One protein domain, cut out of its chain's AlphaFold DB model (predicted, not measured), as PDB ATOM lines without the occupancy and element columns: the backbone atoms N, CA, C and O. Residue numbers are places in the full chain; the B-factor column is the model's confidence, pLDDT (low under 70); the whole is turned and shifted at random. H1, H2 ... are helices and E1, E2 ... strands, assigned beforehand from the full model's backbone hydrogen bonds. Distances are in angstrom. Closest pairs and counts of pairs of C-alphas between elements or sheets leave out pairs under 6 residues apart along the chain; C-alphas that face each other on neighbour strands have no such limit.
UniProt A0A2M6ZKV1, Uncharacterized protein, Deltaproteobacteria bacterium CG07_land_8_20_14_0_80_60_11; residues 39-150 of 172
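Overview. This is residues 39 to 150 of the 172 residues of an uncharacterized protein of Deltaproteobacteria bacterium CG07_land_8_20_14_0_80_60_11 (UniProt A0A2M6ZKV1). Five helices run up and down in an aligned bundle with H3 in its middle, and a two-stranded hairpin, E1 and E2, covers the side of H3 between H1 and H5. H1 and H2 pack as a helical hairpin on one side of H3, while H4 and H5 pack on it further round. The printed part has 112 residues, in the order H1 H2 H3 H4 E1 E2 H5; the sheet E1 - E2 is antiparallel and the class is mostly helix. It is compact and rounded, with a radius of gyration of the C-alphas of 12.5 A and spans of 34 by 27 by 25 A.

Along the chain. H1, residues 39 to 50, begins at C-alpha 39 (-16.787, 26.425, -40.466). H2 is residues 54 to 67, 20.0 A long, H3 residues 72 to 84 and H4 residues 88 to 99. E1 is residues 107 to 113; E2, residues 119 to 128, is 22.5 A long and bends by 70 degrees at residue 125. H5, residues 134 to 150, is 24.4 A long and ends at C-alpha 150 (-20.138, 56.590, -53.771).

Arrangement. H3 is the hub of the bundle, in which each helix runs against the one before it. H3 touches H4 at a shallow tilt of 12 degrees, opposite ways, the closest C-alphas being those of Ala 79 and Ala 91, 3.9 A apart. It touches H2, C-alphas 74 and 61 coming closest at 5.3 A, and H5, C-alphas 76 and 138 at 6.4 A. H1 touches H2, C-alphas 45 and 57 being closest at 3.9 A; with residues 42 to 46 alone it only just touches H3, with 3 pairs of C-alphas within 8 A. H4 touches H5, the closest C-alphas, 95 and 138, being 6.3 A apart. In the hairpin of E1 and E2, N 110 and O 123 are within hydrogen-bond range at 3.0 A, as are N 123 and O 110 at 2.8 A. The closest C-alphas of H3 and E2, 77 and 121, are 4.9 A apart. H1 and H5 are apart. In H1 to H5 every O i to N i+4 pair is within hydrogen-bond range.

Size, cuts and confidence. The two C-alphas farthest apart, of Glu 127 and Ala 150, are 36.8 A from each other. The printed part has no cut and no long link. Its mean pLDDT is 92.5, with residues 114 to 119 under 70.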
ATOM      1  N   PHE A  39     -15.694  26.735 -39.542       95.00
ATOM      2  CA  PHE A  39     -16.787  26.425 -40.466       95.00
ATOM      3  C   PHE A  39     -18.098  26.096 -39.757       95.00
ATOM      4  O   PHE A  39     -19.161  26.400 -40.294       95.00
ATOM      5  N   THR A  40     -18.050  25.490 -38.569       96.00
ATOM      6  CA  THR A  40     -19.260  25.230 -37.769       96.00
ATOM      7  C   THR A  40     -20.017  26.522 -37.420       96.00
ATOM      8  O   THR A  40     -21.189  26.626 -37.791       96.00
ATOM      9  N   PRO A  41     -19.396  27.539 -36.788       97.25
ATOM     10  CA  PRO A  41     -20.068  28.809 -36.541       97.25
ATOM     11  C   PRO A  41     -20.463  29.535 -37.838       97.25
ATOM     12  O   PRO A  41     -21.529  30.138 -37.893       97.25
ATOM     13  N   ILE A  42     -19.695  29.426 -38.931       97.44
ATOM     14  CA  ILE A  42     -20.124  29.986 -40.231       97.44
ATOM     15  C   ILE A  42     -21.434  29.345 -40.708       97.44
ATOM     16  O   ILE A  42     -22.347  30.054 -41.129       97.44
ATOM     17  N   ALA A  43     -21.550  28.017 -40.638       96.56
ATOM     18  CA  ALA A  43     -22.764  27.318 -41.047       96.56
ATOM     19  C   ALA A  43     -23.969  27.711 -40.177       96.56
ATOM     20  O   ALA A  43     -25.033  28.010 -40.717       96.56
ATOM     21  N   GLN A  44     -23.785  27.786 -38.857       97.31
ATOM     22  CA  GLN A  44     -24.832  28.212 -37.922       97.31
ATOM     23  C   GLN A  44     -25.265  29.661 -38.165       97.31
ATOM     24  O   GLN A  44     -26.458  29.950 -38.248       97.31
ATOM     25  N   GLY A  45     -24.307  30.573 -38.345       96.00
ATOM     26  CA  GLY A  45     -24.602  31.970 -38.647       96.00
ATOM     27  C   GLY A  45     -25.341  32.137 -39.975       96.00
ATOM     28  O   GLY A  45     -26.266  32.942 -40.068       96.00
ATOM     29  N   TYR A  46     -24.998  31.338 -40.987       95.12
ATOM     30  CA  TYR A  46     -25.716  31.308 -42.262       95.12
ATOM     31  C   TYR A  46     -27.175  30.851 -42.101       95.12
ATOM     32  O   TYR A  46     -28.078  31.441 -42.699       95.12
ATOM     33  N   ASP A  47     -27.436  29.834 -41.281       94.25
ATOM     34  CA  ASP A  47     -28.805  29.374 -41.032       94.25
ATOM     35  C   ASP A  47     -29.612  30.425 -40.245       94.25
ATOM     36  O   ASP A  47     -30.735  30.749 -40.633       94.25
ATOM     37  N   PHE A  48     -29.012  31.089 -39.250       94.31
ATOM     38  CA  PHE A  48     -29.637  32.236 -38.578       94.31
ATOM     39  C   PHE A  48     -29.948  33.392 -39.524       94.31
ATOM     40  O   PHE A  48     -30.992  34.032 -39.404       94.31
ATOM     41  N   VAL A  49     -29.076  33.642 -40.496       91.56
ATOM     42  CA  VAL A  49     -29.306  34.602 -41.574       91.56
ATOM     43  C   VAL A  49     -30.571  34.263 -42.361       91.56
ATOM     44  O   VAL A  49     -31.406  35.143 -42.572       91.56
ATOM     45  N   ARG A  50     -30.754  32.994 -42.746       89.81
ATOM     46  CA  ARG A  50     -31.950  32.529 -43.470       89.81
ATOM     47  C   ARG A  50     -33.227  32.645 -42.640       89.81
ATOM     48  O   ARG A  50     -34.301  32.827 -43.200       89.81
ATOM     49  N   GLU A  51     -33.103  32.568 -41.322       90.81
ATOM     50  CA  GLU A  51     -34.204  32.734 -40.368       90.81
ATOM     51  C   GLU A  51     -34.471  34.201 -39.981       90.81
ATOM     52  O   GLU A  51     -35.363  34.469 -39.179       90.81
ATOM     53  N   GLY A  52     -33.695  35.161 -40.499       89.31
ATOM     54  CA  GLY A  52     -33.801  36.577 -40.128       89.31
ATOM     55  C   GLY A  52     -33.238  36.920 -38.739       89.31
ATOM     56  O   GLY A  52     -33.408  38.040 -38.257       89.31
ATOM     57  N   LYS A  53     -32.548  35.984 -38.079       92.00
ATOM     58  CA  LYS A  53     -31.958  36.132 -36.735       92.00
ATOM     59  C   LYS A  53     -30.565  36.760 -36.803       92.00
ATOM     60  O   LYS A  53     -29.554  36.148 -36.465       92.00
ATOM     61  N   TYR A  54     -30.501  38.003 -37.255       91.56
ATOM     62  CA  TYR A  54     -29.240  38.630 -37.647       91.56
ATOM     63  C   TYR A  54     -28.227  38.844 -36.519       91.56
ATOM     64  O   TYR A  54     -27.036  38.652 -36.739       91.56
ATOM     65  N   GLU A  55     -28.671  39.189 -35.311       94.25
ATOM     66  CA  GLU A  55     -27.751  39.343 -34.174       94.25
ATOM     67  C   GLU A  55     -27.142  37.999 -33.753       94.25
ATOM     68  O   GLU A  55     -25.950  37.915 -33.464       94.25
ATOM     69  N   ALA A  56     -27.928  36.918 -33.806       96.38
ATOM     70  CA  ALA A  56     -27.410  35.572 -33.581       96.38
ATOM     71  C   ALA A  56     -26.386  35.190 -34.662       96.38
ATOM     72  O   ALA A  56     -25.324  34.659 -34.342       96.38
ATOM     73  N   ALA A  57     -26.653  35.536 -35.924       96.00
ATOM     74  CA  ALA A  57     -25.709  35.311 -37.012       96.00
ATOM     75  C   ALA A  57     -24.375  36.050 -36.812       96.00
ATOM     76  O   ALA A  57     -23.321  35.428 -36.946       96.00
ATOM     77  N   LYS A  58     -24.399  37.335 -36.425       96.62
ATOM     78  CA  LYS A  58     -23.175  38.098 -36.109       96.62
ATOM     79  C   LYS A  58     -22.362  37.435 -35.004       96.62
ATOM     80  O   LYS A  58     -21.144  37.337 -35.128       96.62
ATOM     81  N   ASN A  59     -23.022  36.955 -33.949       98.25
ATOM     82  CA  ASN A  59     -22.342  36.276 -32.848       98.25
ATOM     83  C   ASN A  59     -21.615  35.014 -33.321       98.25
ATOM     84  O   ASN A  59     -20.475  34.783 -32.918       98.25
ATOM     85  N   GLU A  60     -22.233  34.216 -34.193       98.25
ATOM     86  CA  GLU A  60     -21.564  33.044 -34.758       98.25
ATOM     87  C   GLU A  60     -20.409  33.437 -35.686       98.25
ATOM     88  O   GLU A  60     -19.294  32.938 -35.529       98.25
ATOM     89  N   PHE A  61     -20.599  34.403 -36.585       97.69
ATOM     90  CA  PHE A  61     -19.505  34.869 -37.443       97.69
ATOM     91  C   PHE A  61     -18.335  35.451 -36.639       97.69
ATOM     92  O   PHE A  61     -17.183  35.191 -36.977       97.69
ATOM     93  N   ALA A  62     -18.589  36.135 -35.522       97.50
ATOM     94  CA  ALA A  62     -17.538  36.614 -34.625       97.50
ATOM     95  C   ALA A  62     -16.726  35.463 -33.998       97.50
ATOM     96  O   ALA A  62     -15.504  35.566 -33.877       97.50
ATOM     97  N   LYS A  63     -17.367  34.339 -33.644       97.50
ATOM     98  CA  LYS A  63     -16.645  33.132 -33.196       97.50
ATOM     99  C   LYS A  63     -15.764  32.567 -34.308       97.50
ATOM    100  O   LYS A  63     -14.629  32.189 -34.035       97.50
ATOM    101  N   ALA A  64     -16.260  32.545 -35.546       97.06
ATOM    102  CA  ALA A  64     -15.485  32.090 -36.696       97.06
ATOM    103  C   ALA A  64     -14.265  32.986 -36.965       97.06
ATOM    104  O   ALA A  64     -13.170  32.468 -37.146       97.06
ATOM    105  N   VAL A  65     -14.422  34.313 -36.895       95.81
ATOM    106  CA  VAL A  65     -13.305  35.272 -37.013       95.81
ATOM    107  C   VAL A  65     -12.305  35.113 -35.864       95.81
ATOM    108  O   VAL A  65     -11.103  35.251 -36.059       95.81
ATOM    109  N   LYS A  66     -12.758  34.791 -34.648       95.56
ATOM    110  CA  LYS A  66     -11.847  34.502 -33.529       95.56
ATOM    111  C   LYS A  66     -11.032  33.223 -33.760       95.56
ATOM    112  O   LYS A  66      -9.888  33.149 -33.321       95.56
ATOM    113  N   ALA A  67     -11.634  32.226 -34.403       94.62
ATOM    114  CA  ALA A  67     -10.987  30.963 -34.737       94.62
ATOM    115  C   ALA A  67      -9.982  31.107 -35.893       94.62
ATOM    116  O   ALA A  67      -8.884  30.560 -35.828       94.62
ATOM    117  N   ASP A  68     -10.351  31.875 -36.917       94.44
ATOM    118  CA  ASP A  68      -9.504  32.256 -38.042       94.44
ATOM    119  C   ASP A  68      -9.797  33.711 -38.437       94.44
ATOM    120  O   ASP A  68     -10.818  34.029 -39.057       94.44
ATOM    121  N   ARG A  69      -8.867  34.604 -38.078       94.56
ATOM    122  CA  ARG A  69      -9.000  36.058 -38.248       94.56
ATOM    123  C   ARG A  69      -9.169  36.485 -39.701       94.56
ATOM    124  O   ARG A  69      -9.765  37.536 -39.938       94.56
ATOM    125  N   PHE A  70      -8.652  35.706 -40.644       94.81
ATOM    126  CA  PHE A  70      -8.705  36.012 -42.072       94.81
ATOM    127  C   PHE A  70      -9.599  35.037 -42.834       94.81
ATOM    128  O   PHE A  70      -9.467  34.905 -44.050       94.81
ATOM    129  N   ASN A  71     -10.533  34.374 -42.142       97.31
ATOM    130  CA  ASN A  71     -11.458  33.464 -42.793       97.31
ATOM    131  C   ASN A  71     -12.357  34.226 -43.788       97.31
ATOM    132  O   ASN A  71     -13.186  35.041 -43.356       97.31
ATOM    133  N   PRO A  72     -12.265  33.954 -45.102       97.75
ATOM    134  CA  PRO A  72     -12.957  34.745 -46.112       97.75
ATOM    135  C   PRO A  72     -14.477  34.604 -46.019       97.75
ATOM    136  O   PRO A  72     -15.193  35.571 -46.263       97.75
ATOM    137  N   PHE A  73     -14.989  33.438 -45.614       97.44
ATOM    138  CA  PHE A  73     -16.429  33.230 -45.452       97.44
ATOM    139  C   PHE A  73     -16.979  34.019 -44.262       97.44
ATOM    140  O   PHE A  73     -18.009  34.678 -44.390       97.44
ATOM    141  N   ALA A  74     -16.299  33.969 -43.110       97.62
ATOM    142  CA  ALA A  74     -16.746  34.670 -41.908       97.62
ATOM    143  C   ALA A  74     -16.735  36.191 -42.104       97.62
ATOM    144  O   ALA A  74     -17.722  36.855 -41.790       97.62
ATOM    145  N   LEU A  75     -15.650  36.726 -42.671       98.12
ATOM    146  CA  LEU A  75     -15.503  38.157 -42.928       98.12
ATOM    147  C   LEU A  75     -16.480  38.656 -43.999       98.12
ATOM    148  O   LEU A  75     -17.124  39.684 -43.798       98.12
ATOM    149  N   ASN A  76     -16.674  37.902 -45.090       97.44
ATOM    150  CA  ASN A  76     -17.705  38.208 -46.085       97.44
ATOM    151  C   ASN A  76     -19.099  38.259 -45.447       97.44
ATOM    152  O   ASN A  76     -19.854  39.205 -45.655       97.44
ATOM    153  N   ASN A  77     -19.442  37.254 -44.641       96.69
ATOM    154  CA  ASN A  77     -20.756  37.190 -44.015       96.69
ATOM    155  C   ASN A  77     -20.975  38.309 -42.992       96.69
ATOM    156  O   ASN A  77     -22.080  38.844 -42.917       96.69
ATOM    157  N   MET A  78     -19.940  38.691 -42.234       96.25
ATOM    158  CA  MET A  78     -19.999  39.849 -41.340       96.25
ATOM    159  C   MET A  78     -20.262  41.134 -42.129       96.25
ATOM    160  O   MET A  78     -21.197  41.867 -41.801       96.25
ATOM    161  N   ALA A  79     -19.520  41.347 -43.219       95.25
ATOM    162  CA  ALA A  79     -19.672  42.521 -44.069       95.25
ATOM    163  C   ALA A  79     -21.081  42.652 -44.656       95.25
ATOM    164  O   ALA A  79     -21.633  43.747 -44.706       95.25
ATOM    165  N   VAL A  80     -21.706  41.539 -45.044       92.19
ATOM    166  CA  VAL A  80     -23.086  41.545 -45.547       92.19
ATOM    167  C   VAL A  80     -24.081  42.011 -44.469       92.19
ATOM    168  O   VAL A  80     -25.025  42.748 -44.772       92.19
ATOM    169  N   LEU A  81     -23.886  41.632 -43.200       92.50
ATOM    170  CA  LEU A  81     -24.746  42.102 -42.103       92.50
ATOM    171  C   LEU A  81     -24.464  43.563 -41.732       92.50
ATOM    172  O   LEU A  81     -25.400  44.305 -41.445       92.50
ATOM    173  N   GLU A  82     -23.207  43.988 -41.773       92.56
ATOM    174  CA  GLU A  82     -22.808  45.383 -41.553       92.56
ATOM    175  C   GLU A  82     -23.338  46.309 -42.651       92.56
ATOM    176  O   GLU A  82     -23.848  47.389 -42.348       92.56
ATOM    177  N   GLU A  83     -23.308  45.875 -43.914       90.62
ATOM    178  CA  GLU A  83     -23.913  46.609 -45.022       90.62
ATOM    179  C   GLU A  83     -25.418  46.799 -44.792       90.62
ATOM    180  O   GLU A  83     -25.935  47.905 -44.997       90.62
ATOM    181  N   ARG A  84     -26.122  45.741 -44.363       89.31
ATOM    182  CA  ARG A  84     -27.555  45.811 -44.034       89.31
ATOM    183  C   ARG A  84     -27.823  46.845 -42.940       89.31
ATOM    184  O   ARG A  84     -28.814  47.564 -43.014       89.31
ATOM    185  N   ASP A  85     -26.935  46.936 -41.958       89.25
ATOM    186  CA  ASP A  85     -27.042  47.886 -40.849       89.25
ATOM    187  C   ASP A  85     -26.564  49.305 -41.212       89.25
ATOM    188  O   ASP A  85     -26.546  50.187 -40.354       89.25
ATOM    189  N   GLY A  86     -26.151  49.543 -42.462       89.25
ATOM    190  CA  GLY A  86     -25.647  50.838 -42.927       89.25
ATOM    191  C   GLY A  86     -24.202  51.140 -42.518       89.25
ATOM    192  O   GLY A  86     -23.705  52.234 -42.784       89.25
ATOM    193  N   LYS A  87     -23.490  50.180 -41.922       91.44
ATOM    194  CA  LYS A  87     -22.080  50.298 -41.520       91.44
ATOM    195  C   LYS A  87     -21.152  50.033 -42.707       91.44
ATOM    196  O   LYS A  87     -20.356  49.098 -42.713       91.44
ATOM    197  N   LEU A  88     -21.283  50.848 -43.753       91.44
ATOM    198  CA  LEU A  88     -20.661  50.574 -45.053       91.44
ATOM    199  C   LEU A  88     -19.122  50.543 -44.996       91.44
ATOM    200  O   LEU A  88     -18.497  49.766 -45.713       91.44
ATOM    201  N   ASN A  89     -18.507  51.362 -44.136       91.50
ATOM    202  CA  ASN A  89     -17.050  51.387 -43.977       91.50
ATOM    203  C   ASN A  89     -16.519  50.127 -43.279       91.50
ATOM    204  O   ASN A  89     -15.516  49.575 -43.729       91.50
ATOM    205  N   ASP A  90     -17.209  49.655 -42.236       94.12
ATOM    206  CA  ASP A  90     -16.854  48.425 -41.517       94.12
ATOM    207  C   ASP A  90     -16.985  47.214 -42.450       94.12
ATOM    208  O   ASP A  90     -16.048  46.425 -42.590       94.12
ATOM    209  N   ALA A  91     -18.084  47.161 -43.213       94.69
ATOM    210  CA  ALA A  91     -18.309  46.132 -44.223       94.69
ATOM    211  C   ALA A  91     -17.184  46.098 -45.269       94.69
ATOM    212  O   ALA A  91     -16.670  45.032 -45.615       94.69
ATOM    213  N   LEU A  92     -16.748  47.266 -45.750       95.88
ATOM    214  CA  LEU A  92     -15.658  47.352 -46.719       95.88
ATOM    215  C   LEU A  92     -14.318  46.916 -46.114       95.88
ATOM    216  O   LEU A  92     -13.516  46.295 -46.814       95.88
ATOM    217  N   ALA A  93     -14.061  47.231 -44.844       96.50
ATOM    218  CA  ALA A  93     -12.859  46.782 -44.147       96.50
ATOM    219  C   ALA A  93     -12.832  45.251 -44.017       96.50
ATOM    220  O   ALA A  93     -11.841  44.629 -44.395       96.50
ATOM    221  N   ASN A  94     -13.940  44.636 -43.598       97.44
ATOM    222  CA  ASN A  94     -14.052  43.179 -43.509       97.44
ATOM    223  C   ASN A  94     -13.877  42.492 -44.870       97.44
ATOM    224  O   ASN A  94     -13.162  41.496 -44.963       97.44
ATOM    225  N   LEU A  95     -14.460  43.032 -45.945       97.25
ATOM    226  CA  LEU A  95     -14.258  42.483 -47.291       97.25
ATOM    227  C   LEU A  95     -12.800  42.581 -47.751       97.25
ATOM    228  O   LEU A  95     -12.307  41.648 -48.380       97.25
ATOM    229  N   LYS A  96     -12.096  43.673 -47.432       97.88
ATOM    230  CA  LYS A  96     -10.657  43.805 -47.721       97.88
ATOM    231  C   LYS A  96      -9.824  42.802 -46.933       97.88
ATOM    232  O   LYS A  96      -8.927  42.196 -47.500       97.88
ATOM    233  N   ASP A  97     -10.129  42.585 -45.659       97.44
ATOM    234  CA  ASP A  97      -9.445  41.548 -44.888       97.44
ATOM    235  C   ASP A  97      -9.709  40.158 -45.482       97.44
ATOM    236  O   ASP A  97      -8.789  39.342 -45.571       97.44
ATOM    237  N   ALA A  98     -10.937  39.909 -45.949       97.25
ATOM    238  CA  ALA A  98     -11.347  38.641 -46.543       97.25
ATOM    239  C   ALA A  98     -10.544  38.288 -47.805       97.25
ATOM    240  O   ALA A  98     -10.288  37.106 -48.040       97.25
ATOM    241  N   THR A  99     -10.096  39.272 -48.598       97.94
ATOM    242  CA  THR A  99      -9.278  38.997 -49.795       97.94
ATOM    243  C   THR A  99      -7.906  38.415 -49.454       97.94
ATOM    244  O   THR A  99      -7.329  37.728 -50.291       97.94
ATOM    245  N   THR A 100      -7.407  38.611 -48.228       96.56
ATOM    246  CA  THR A 100      -6.056  38.194 -47.804       96.56
ATOM    247  C   THR A 100      -5.800  36.700 -47.998       96.56
ATOM    248  O   THR A 100      -4.688  36.306 -48.343       96.56
ATOM    249  N   GLN A 101      -6.814  35.860 -47.768       93.44
ATOM    250  CA  GLN A 101      -6.710  34.398 -47.886       93.44
ATOM    251  C   GLN A 101      -7.750  33.802 -48.845       93.44
ATOM    252  O   GLN A 101      -7.824  32.581 -48.978       93.44
ATOM    253  N   ALA A 102      -8.563  34.624 -49.520       96.81
ATOM    254  CA  ALA A 102      -9.706  34.145 -50.300       96.81
ATOM    255  C   ALA A 102      -9.329  33.089 -51.352       96.81
ATOM    256  O   ALA A 102     -10.045  32.097 -51.497       96.81
ATOM    257  N   ASP A 103      -8.201  33.260 -52.041       97.12
ATOM    258  CA  ASP A 103      -7.749  32.335 -53.087       97.12
ATOM    259  C   ASP A 103      -7.305  30.969 -52.541       97.12
ATOM    260  O   ASP A 103      -7.402  29.963 -53.244       97.12
ATOM    261  N   ALA A 104      -6.871  30.907 -51.278       96.38
ATOM    262  CA  ALA A 104      -6.459  29.664 -50.627       96.38
ATOM    263  C   ALA A 104      -7.652  28.783 -50.211       96.38
ATOM    264  O   ALA A 104      -7.500  27.577 -50.000       96.38
ATOM    265  N   TYR A 105      -8.848  29.367 -50.111       95.44
ATOM    266  CA  TYR A 105     -10.070  28.663 -49.741       95.44
ATOM    267  C   TYR A 105     -10.778  28.095 -50.971       95.44
ATOM    268  O   TYR A 105     -11.451  28.805 -51.714       95.44
ATOM    269  N   LEU A 106     -10.641  26.784 -51.170       97.19
ATOM    270  CA  LEU A 106     -11.169  26.076 -52.340       97.19
ATOM    271  C   LEU A 106     -12.574  25.502 -52.136       97.19
ATOM    272  O   LEU A 106     -13.108  24.875 -53.049       97.19
ATOM    273  N   ASP A 107     -13.175  25.661 -50.958       97.06
ATOM    274  CA  ASP A 107     -14.505  25.129 -50.682       97.06
ATOM    275  C   ASP A 107     -15.554  25.735 -51.626       97.06
ATOM    276  O   ASP A 107     -15.678  26.954 -51.771       97.06
ATOM    277  N   LYS A 108     -16.353  24.860 -52.240       96.44
ATOM    278  CA  LYS A 108     -17.610  25.224 -52.890       96.44
ATOM    279  C   LYS A 108     -18.538  25.862 -51.864       96.44
ATOM    280  O   LYS A 108     -18.484  25.555 -50.670       96.44
ATOM    281  N   VAL A 109     -19.437  26.712 -52.343       96.12
ATOM    282  CA  VAL A 109     -20.348  27.473 -51.487       96.12
ATOM    283  C   VAL A 109     -21.799  27.271 -51.875       96.12
ATOM    284  O   VAL A 109     -22.132  27.054 -53.038       96.12
ATOM    285  N   THR A 110     -22.676  27.419 -50.890       94.75
ATOM    286  CA  THR A 110     -24.052  27.857 -51.130       94.75
ATOM    287  C   THR A 110     -24.208  29.291 -50.642       94.75
ATOM    288  O   THR A 110     -23.495  29.720 -49.734       94.75
ATOM    289  N   GLN A 111     -25.122  30.044 -51.246       92.25
ATOM    290  CA  GLN A 111     -25.325  31.462 -50.972       92.25
ATOM    291  C   GLN A 111     -26.800  31.761 -50.719       92.25
ATOM    292  O   GLN A 111     -27.675  31.035 -51.186       92.25
ATOM    293  N   THR A 112     -27.083  32.817 -49.966       87.00
ATOM    294  CA  THR A 112     -28.439  33.346 -49.800       87.00
ATOM    295  C   THR A 112     -28.439  34.860 -49.966       87.00
ATOM    296  O   THR A 112     -27.442  35.534 -49.695       87.00
ATOM    297  N   CYS A 113     -29.570  35.390 -50.419       79.88
ATOM    298  CA  CYS A 113     -29.837  36.822 -50.491       79.88
ATOM    299  C   CYS A 113     -30.913  37.204 -49.470       79.88
ATOM    300  O   CYS A 113     -31.755  36.375 -49.118       79.88
ATOM    301  N   PHE A 114     -30.910  38.462 -49.035       69.62
ATOM    302  CA  PHE A 114     -31.978  39.028 -48.208       69.62
ATOM    303  C   PHE A 114     -32.953  39.831 -49.067       69.62
ATOM    304  O   PHE A 114     -32.555  40.494 -50.023       69.62
ATOM    305  N   ALA A 115     -34.229  39.849 -48.683       54.75
ATOM    306  CA  ALA A 115     -35.160  40.849 -49.190       54.75
ATOM    307  C   ALA A 115     -34.787  42.223 -48.597       54.75
ATOM    308  O   ALA A 115     -34.770  42.386 -47.379       54.75
ATOM    309  N   GLY A 116     -34.457  43.196 -49.452       52.31
ATOM    310  CA  GLY A 116     -34.081  44.556 -49.034       52.31
ATOM    311  C   GLY A 116     -32.641  44.729 -48.525       52.31
ATOM    312  O   GLY A 116     -32.315  45.802 -48.026       52.31
ATOM    313  N   GLY A 117     -31.781  43.711 -48.653       55.19
ATOM    314  CA  GLY A 117     -30.354  43.771 -48.301       55.19
ATOM    315  C   GLY A 117     -29.437  43.375 -49.464       55.19
ATOM    316  O   GLY A 117     -29.910  43.080 -50.562       55.19
ATOM    317  N   GLY A 118     -28.123  43.356 -49.222       57.66
ATOM    318  CA  GLY A 118     -27.152  42.789 -50.161       57.66
ATOM    319  C   GLY A 118     -27.381  41.285 -50.368       57.66
ATOM    320  O   GLY A 118     -27.918  40.592 -49.506       57.66
ATOM    321  N   CYS A 119     -26.999  40.755 -51.526       69.69
ATOM    322  CA  CYS A 119     -26.859  39.306 -51.680       69.69
ATOM    323  C   CYS A 119     -25.559  38.837 -51.004       69.69
ATOM    324  O   CYS A 119     -24.683  39.658 -50.755       69.69
ATOM    325  N   LEU A 120     -25.399  37.516 -50.837       71.12
ATOM    326  CA  LEU A 120     -24.098  36.838 -50.682       71.12
ATOM    327  C   LEU A 120     -23.629  36.561 -49.245       71.12
ATOM    328  O   LEU A 120     -22.426  36.480 -49.012       71.12
ATOM    329  N   ALA A 121     -24.533  36.297 -48.294       87.69
ATOM    330  CA  ALA A 121     -24.120  35.441 -47.179       87.69
ATOM    331  C   ALA A 121     -23.857  34.035 -47.741       87.69
ATOM    332  O   ALA A 121     -24.670  33.515 -48.508       87.69
ATOM    333  N   VAL A 122     -22.731  33.433 -47.384       95.12
ATOM    334  CA  VAL A 122     -22.240  32.170 -47.941       95.12
ATOM    335  C   VAL A 122     -22.026  31.125 -46.854       95.12
ATOM    336  O   VAL A 122     -21.668  31.439 -45.719       95.12
ATOM    337  N   LYS A 123     -22.205  29.859 -47.215       95.69
ATOM    338  CA  LYS A 123     -21.852  28.711 -46.380       95.69
ATOM    339  C   LYS A 123     -20.907  27.793 -47.157       95.69
ATOM    340  O   LYS A 123     -21.295  27.350 -48.243       95.69
ATOM    341  N   PRO A 124     -19.706  27.488 -46.631       95.75
ATOM    342  CA  PRO A 124     -18.818  26.511 -47.246       95.75
ATOM    343  C   PRO A 124     -19.439  25.113 -47.155       95.75
ATOM    344  O   PRO A 124     -19.963  24.719 -46.111       95.75
ATOM    345  N   LEU A 125     -19.378  24.354 -48.249       94.31
ATOM    346  CA  LEU A 125     -19.945  23.003 -48.344       94.31
ATOM    347  C   LEU A 125     -18.980  21.905 -47.876       94.31
ATOM    348  O   LEU A 125     -19.370  20.743 -47.828       94.31
ATOM    349  N   ARG A 126     -17.734  22.261 -47.526       91.56
ATOM    350  CA  ARG A 126     -16.641  21.316 -47.220       91.56
ATOM    351  C   ARG A 126     -16.300  20.372 -48.372       91.56
ATOM    352  O   ARG A 126     -15.735  19.300 -48.172       91.56
ATOM    353  N   GLU A 127     -16.626  20.788 -49.588       93.75
ATOM    354  CA  GLU A 127     -16.257  20.123 -50.826       93.75
ATOM    355  C   GLU A 127     -15.335  21.063 -51.595       93.75
ATOM    356  O   GLU A 127     -15.717  22.196 -51.876       93.75
ATOM    357  N   LYS A 128     -14.120  20.624 -51.928       94.75
ATOM    358  CA  LYS A 128     -13.151  21.470 -52.635       94.75
ATOM    359  C   LYS A 128     -13.436  21.500 -54.139       94.75
ATOM    360  O   LYS A 128     -13.750  20.473 -54.735       94.75
ATOM    361  N   GLY A 129     -13.308  22.671 -54.749       95.12
ATOM    362  CA  GLY A 129     -13.223  22.859 -56.195       95.12
ATOM    363  C   GLY A 129     -11.777  23.034 -56.667       95.12
ATOM    364  O   GLY A 129     -10.838  23.028 -55.874       95.12
ATOM    365  N   GLU A 130     -11.602  23.228 -57.974       96.62
ATOM    366  CA  GLU A 130     -10.293  23.531 -58.577       96.62
ATOM    367  C   GLU A 130      -9.820  24.962 -58.279       96.62
ATOM    368  O   GLU A 130      -8.626  25.247 -58.313       96.62
ATOM    369  N   LYS A 131     -10.763  25.873 -58.009       96.31
ATOM    370  CA  LYS A 131     -10.530  27.298 -57.747       96.31
ATOM    371  C   LYS A 131     -11.392  27.774 -56.583       96.31
ATOM    372  O   LYS A 131     -12.429  27.176 -56.287       96.31
ATOM    373  N   SER A 132     -10.982  28.882 -55.968       97.12
ATOM    374  CA  SER A 132     -11.758  29.529 -54.912       97.12
ATOM    375  C   SER A 132     -13.120  29.977 -55.428       97.12
ATOM    376  O   SER A 132     -13.224  30.764 -56.370       97.12
ATOM    377  N   SER A 133     -14.176  29.473 -54.792       96.38
ATOM    378  CA  SER A 133     -15.545  29.913 -55.077       96.38
ATOM    379  C   SER A 133     -15.894  31.209 -54.340       96.38
ATOM    380  O   SER A 133     -16.802  31.921 -54.757       96.38
ATOM    381  N   ILE A 134     -15.180  31.534 -53.255       96.31
ATOM    382  CA  ILE A 134     -15.461  32.703 -52.412       96.31
ATOM    383  C   ILE A 134     -14.743  33.971 -52.876       96.31
ATOM    384  O   ILE A 134     -15.296  35.061 -52.752       96.31
ATOM    385  N   ALA A 135     -13.554  33.850 -53.469       97.69
ATOM    386  CA  ALA A 135     -12.805  34.990 -53.997       97.69
ATOM    387  C   ALA A 135     -13.609  35.864 -54.986       97.69
ATOM    388  O   ALA A 135     -13.705  37.073 -54.748       97.69
ATOM    389  N   PRO A 136     -14.253  35.317 -56.042       96.69
ATOM    390  CA  PRO A 136     -15.034  36.147 -56.961       96.69
ATOM    391  C   PRO A 136     -16.254  36.801 -56.292       96.69
ATOM    392  O   PRO A 136     -16.608  37.922 -56.647       96.69
ATOM    393  N   ILE A 137     -16.855  36.148 -55.291       95.19
ATOM    394  CA  ILE A 137     -17.997  36.681 -54.531       95.19
ATOM    395  C   ILE A 137     -17.573  37.886 -53.684       95.19
ATOM    396  O   ILE A 137     -18.246  38.916 -53.695       95.19
ATOM    397  N   ILE A 138     -16.438  37.793 -52.982       96.56
ATOM    398  CA  ILE A 138     -15.886  38.916 -52.209       96.56
ATOM    399  C   ILE A 138     -15.593  40.094 -53.137       96.56
ATOM    400  O   ILE A 138     -15.942  41.232 -52.823       96.56
ATOM    401  N   GLN A 139     -14.992  39.830 -54.299       96.69
ATOM    402  CA  GLN A 139     -14.662  40.875 -55.262       96.69
ATOM    403  C   GLN A 139     -15.915  41.578 -55.805       96.69
ATOM    404  O   GLN A 139     -15.928  42.803 -55.940       96.69
ATOM    405  N   GLU A 140     -16.981  40.825 -56.078       94.25
ATOM    406  CA  GLU A 140     -18.279  41.379 -56.464       94.25
ATOM    407  C   GLU A 140     -18.885  42.239 -55.341       94.25
ATOM    408  O   GLU A 140     -19.353  43.354 -55.595       94.25
ATOM    409  N   ASN A 141     -18.823  41.766 -54.092       92.44
ATOM    410  CA  ASN A 141     -19.304  42.505 -52.924       92.44
ATOM    411  C   ASN A 141     -18.554  43.822 -52.711       92.44
ATOM    412  O   ASN A 141     -19.186  44.847 -52.455       92.44
ATOM    413  N   ILE A 142     -17.229  43.834 -52.883       94.88
ATOM    414  CA  ILE A 142     -16.423  45.059 -52.802       94.88
ATOM    415  C   ILE A 142     -16.895  46.077 -53.842       94.88
ATOM    416  O   ILE A 142     -17.133  47.232 -53.493       94.88
ATOM    417  N   GLN A 143     -17.068  45.658 -55.099       94.62
ATOM    418  CA  GLN A 143     -17.486  46.558 -56.182       94.62
ATOM    419  C   GLN A 143     -18.864  47.166 -55.913       94.62
ATOM    420  O   GLN A 143     -19.045  48.383 -56.014       94.62
ATOM    421  N   LYS A 144     -19.832  46.332 -55.522       90.81
ATOM    422  CA  LYS A 144     -21.192  46.776 -55.194       90.81
ATOM    423  C   LYS A 144     -21.203  47.739 -54.012       90.81
ATOM    424  O   LYS A 144     -21.839  48.792 -54.084       90.81
ATOM    425  N   LEU A 145     -20.473  47.411 -52.949       90.88
ATOM    426  CA  LEU A 145     -20.412  48.237 -51.750       90.88
ATOM    427  C   LEU A 145     -19.724  49.580 -52.018       90.88
ATOM    428  O   LEU A 145     -20.209  50.615 -51.570       90.88
ATOM    429  N   GLN A 146     -18.642  49.596 -52.797       93.25
ATOM    430  CA  GLN A 146     -17.976  50.833 -53.211       93.25
ATOM    431  C   GLN A 146     -18.902  51.730 -54.039       93.25
ATOM    432  O   GLN A 146     -18.978  52.932 -53.777       93.25
ATOM    433  N   ALA A 147     -19.653  51.159 -54.987       91.25
ATOM    434  CA  ALA A 147     -20.647  51.906 -55.755       91.25
ATOM    435  C   ALA A 147     -21.745  52.491 -54.850       91.25
ATOM    436  O   ALA A 147     -22.128  53.653 -55.007       91.25
ATOM    437  N   LYS A 148     -22.209  51.722 -53.858       88.50
ATOM    438  CA  LYS A 148     -23.185  52.177 -52.857       88.50
ATOM    439  C   LYS A 148     -22.650  53.334 -52.013       88.50
ATOM    440  O   LYS A 148     -23.345  54.334 -51.861       88.50
ATOM    441  N   ILE A 149     -21.415  53.231 -51.516       88.38
ATOM    442  CA  ILE A 149     -20.749  54.296 -50.748       88.38
ATOM    443  C   ILE A 149     -20.635  55.576 -51.589       88.38
ATOM    444  O   ILE A 149     -20.973  56.663 -51.116       88.38
ATOM    445  N   ALA A 150     -20.225  55.454 -52.855       90.50
ATOM    446  CA  ALA A 150     -20.138  56.590 -53.771       90.50
ATOM    447  C   ALA A 150     -21.507  57.256 -53.997       90.50
ATOM    448  O   ALA A 150     -21.604  58.483 -53.976       90.50
TER     449      ALA A 150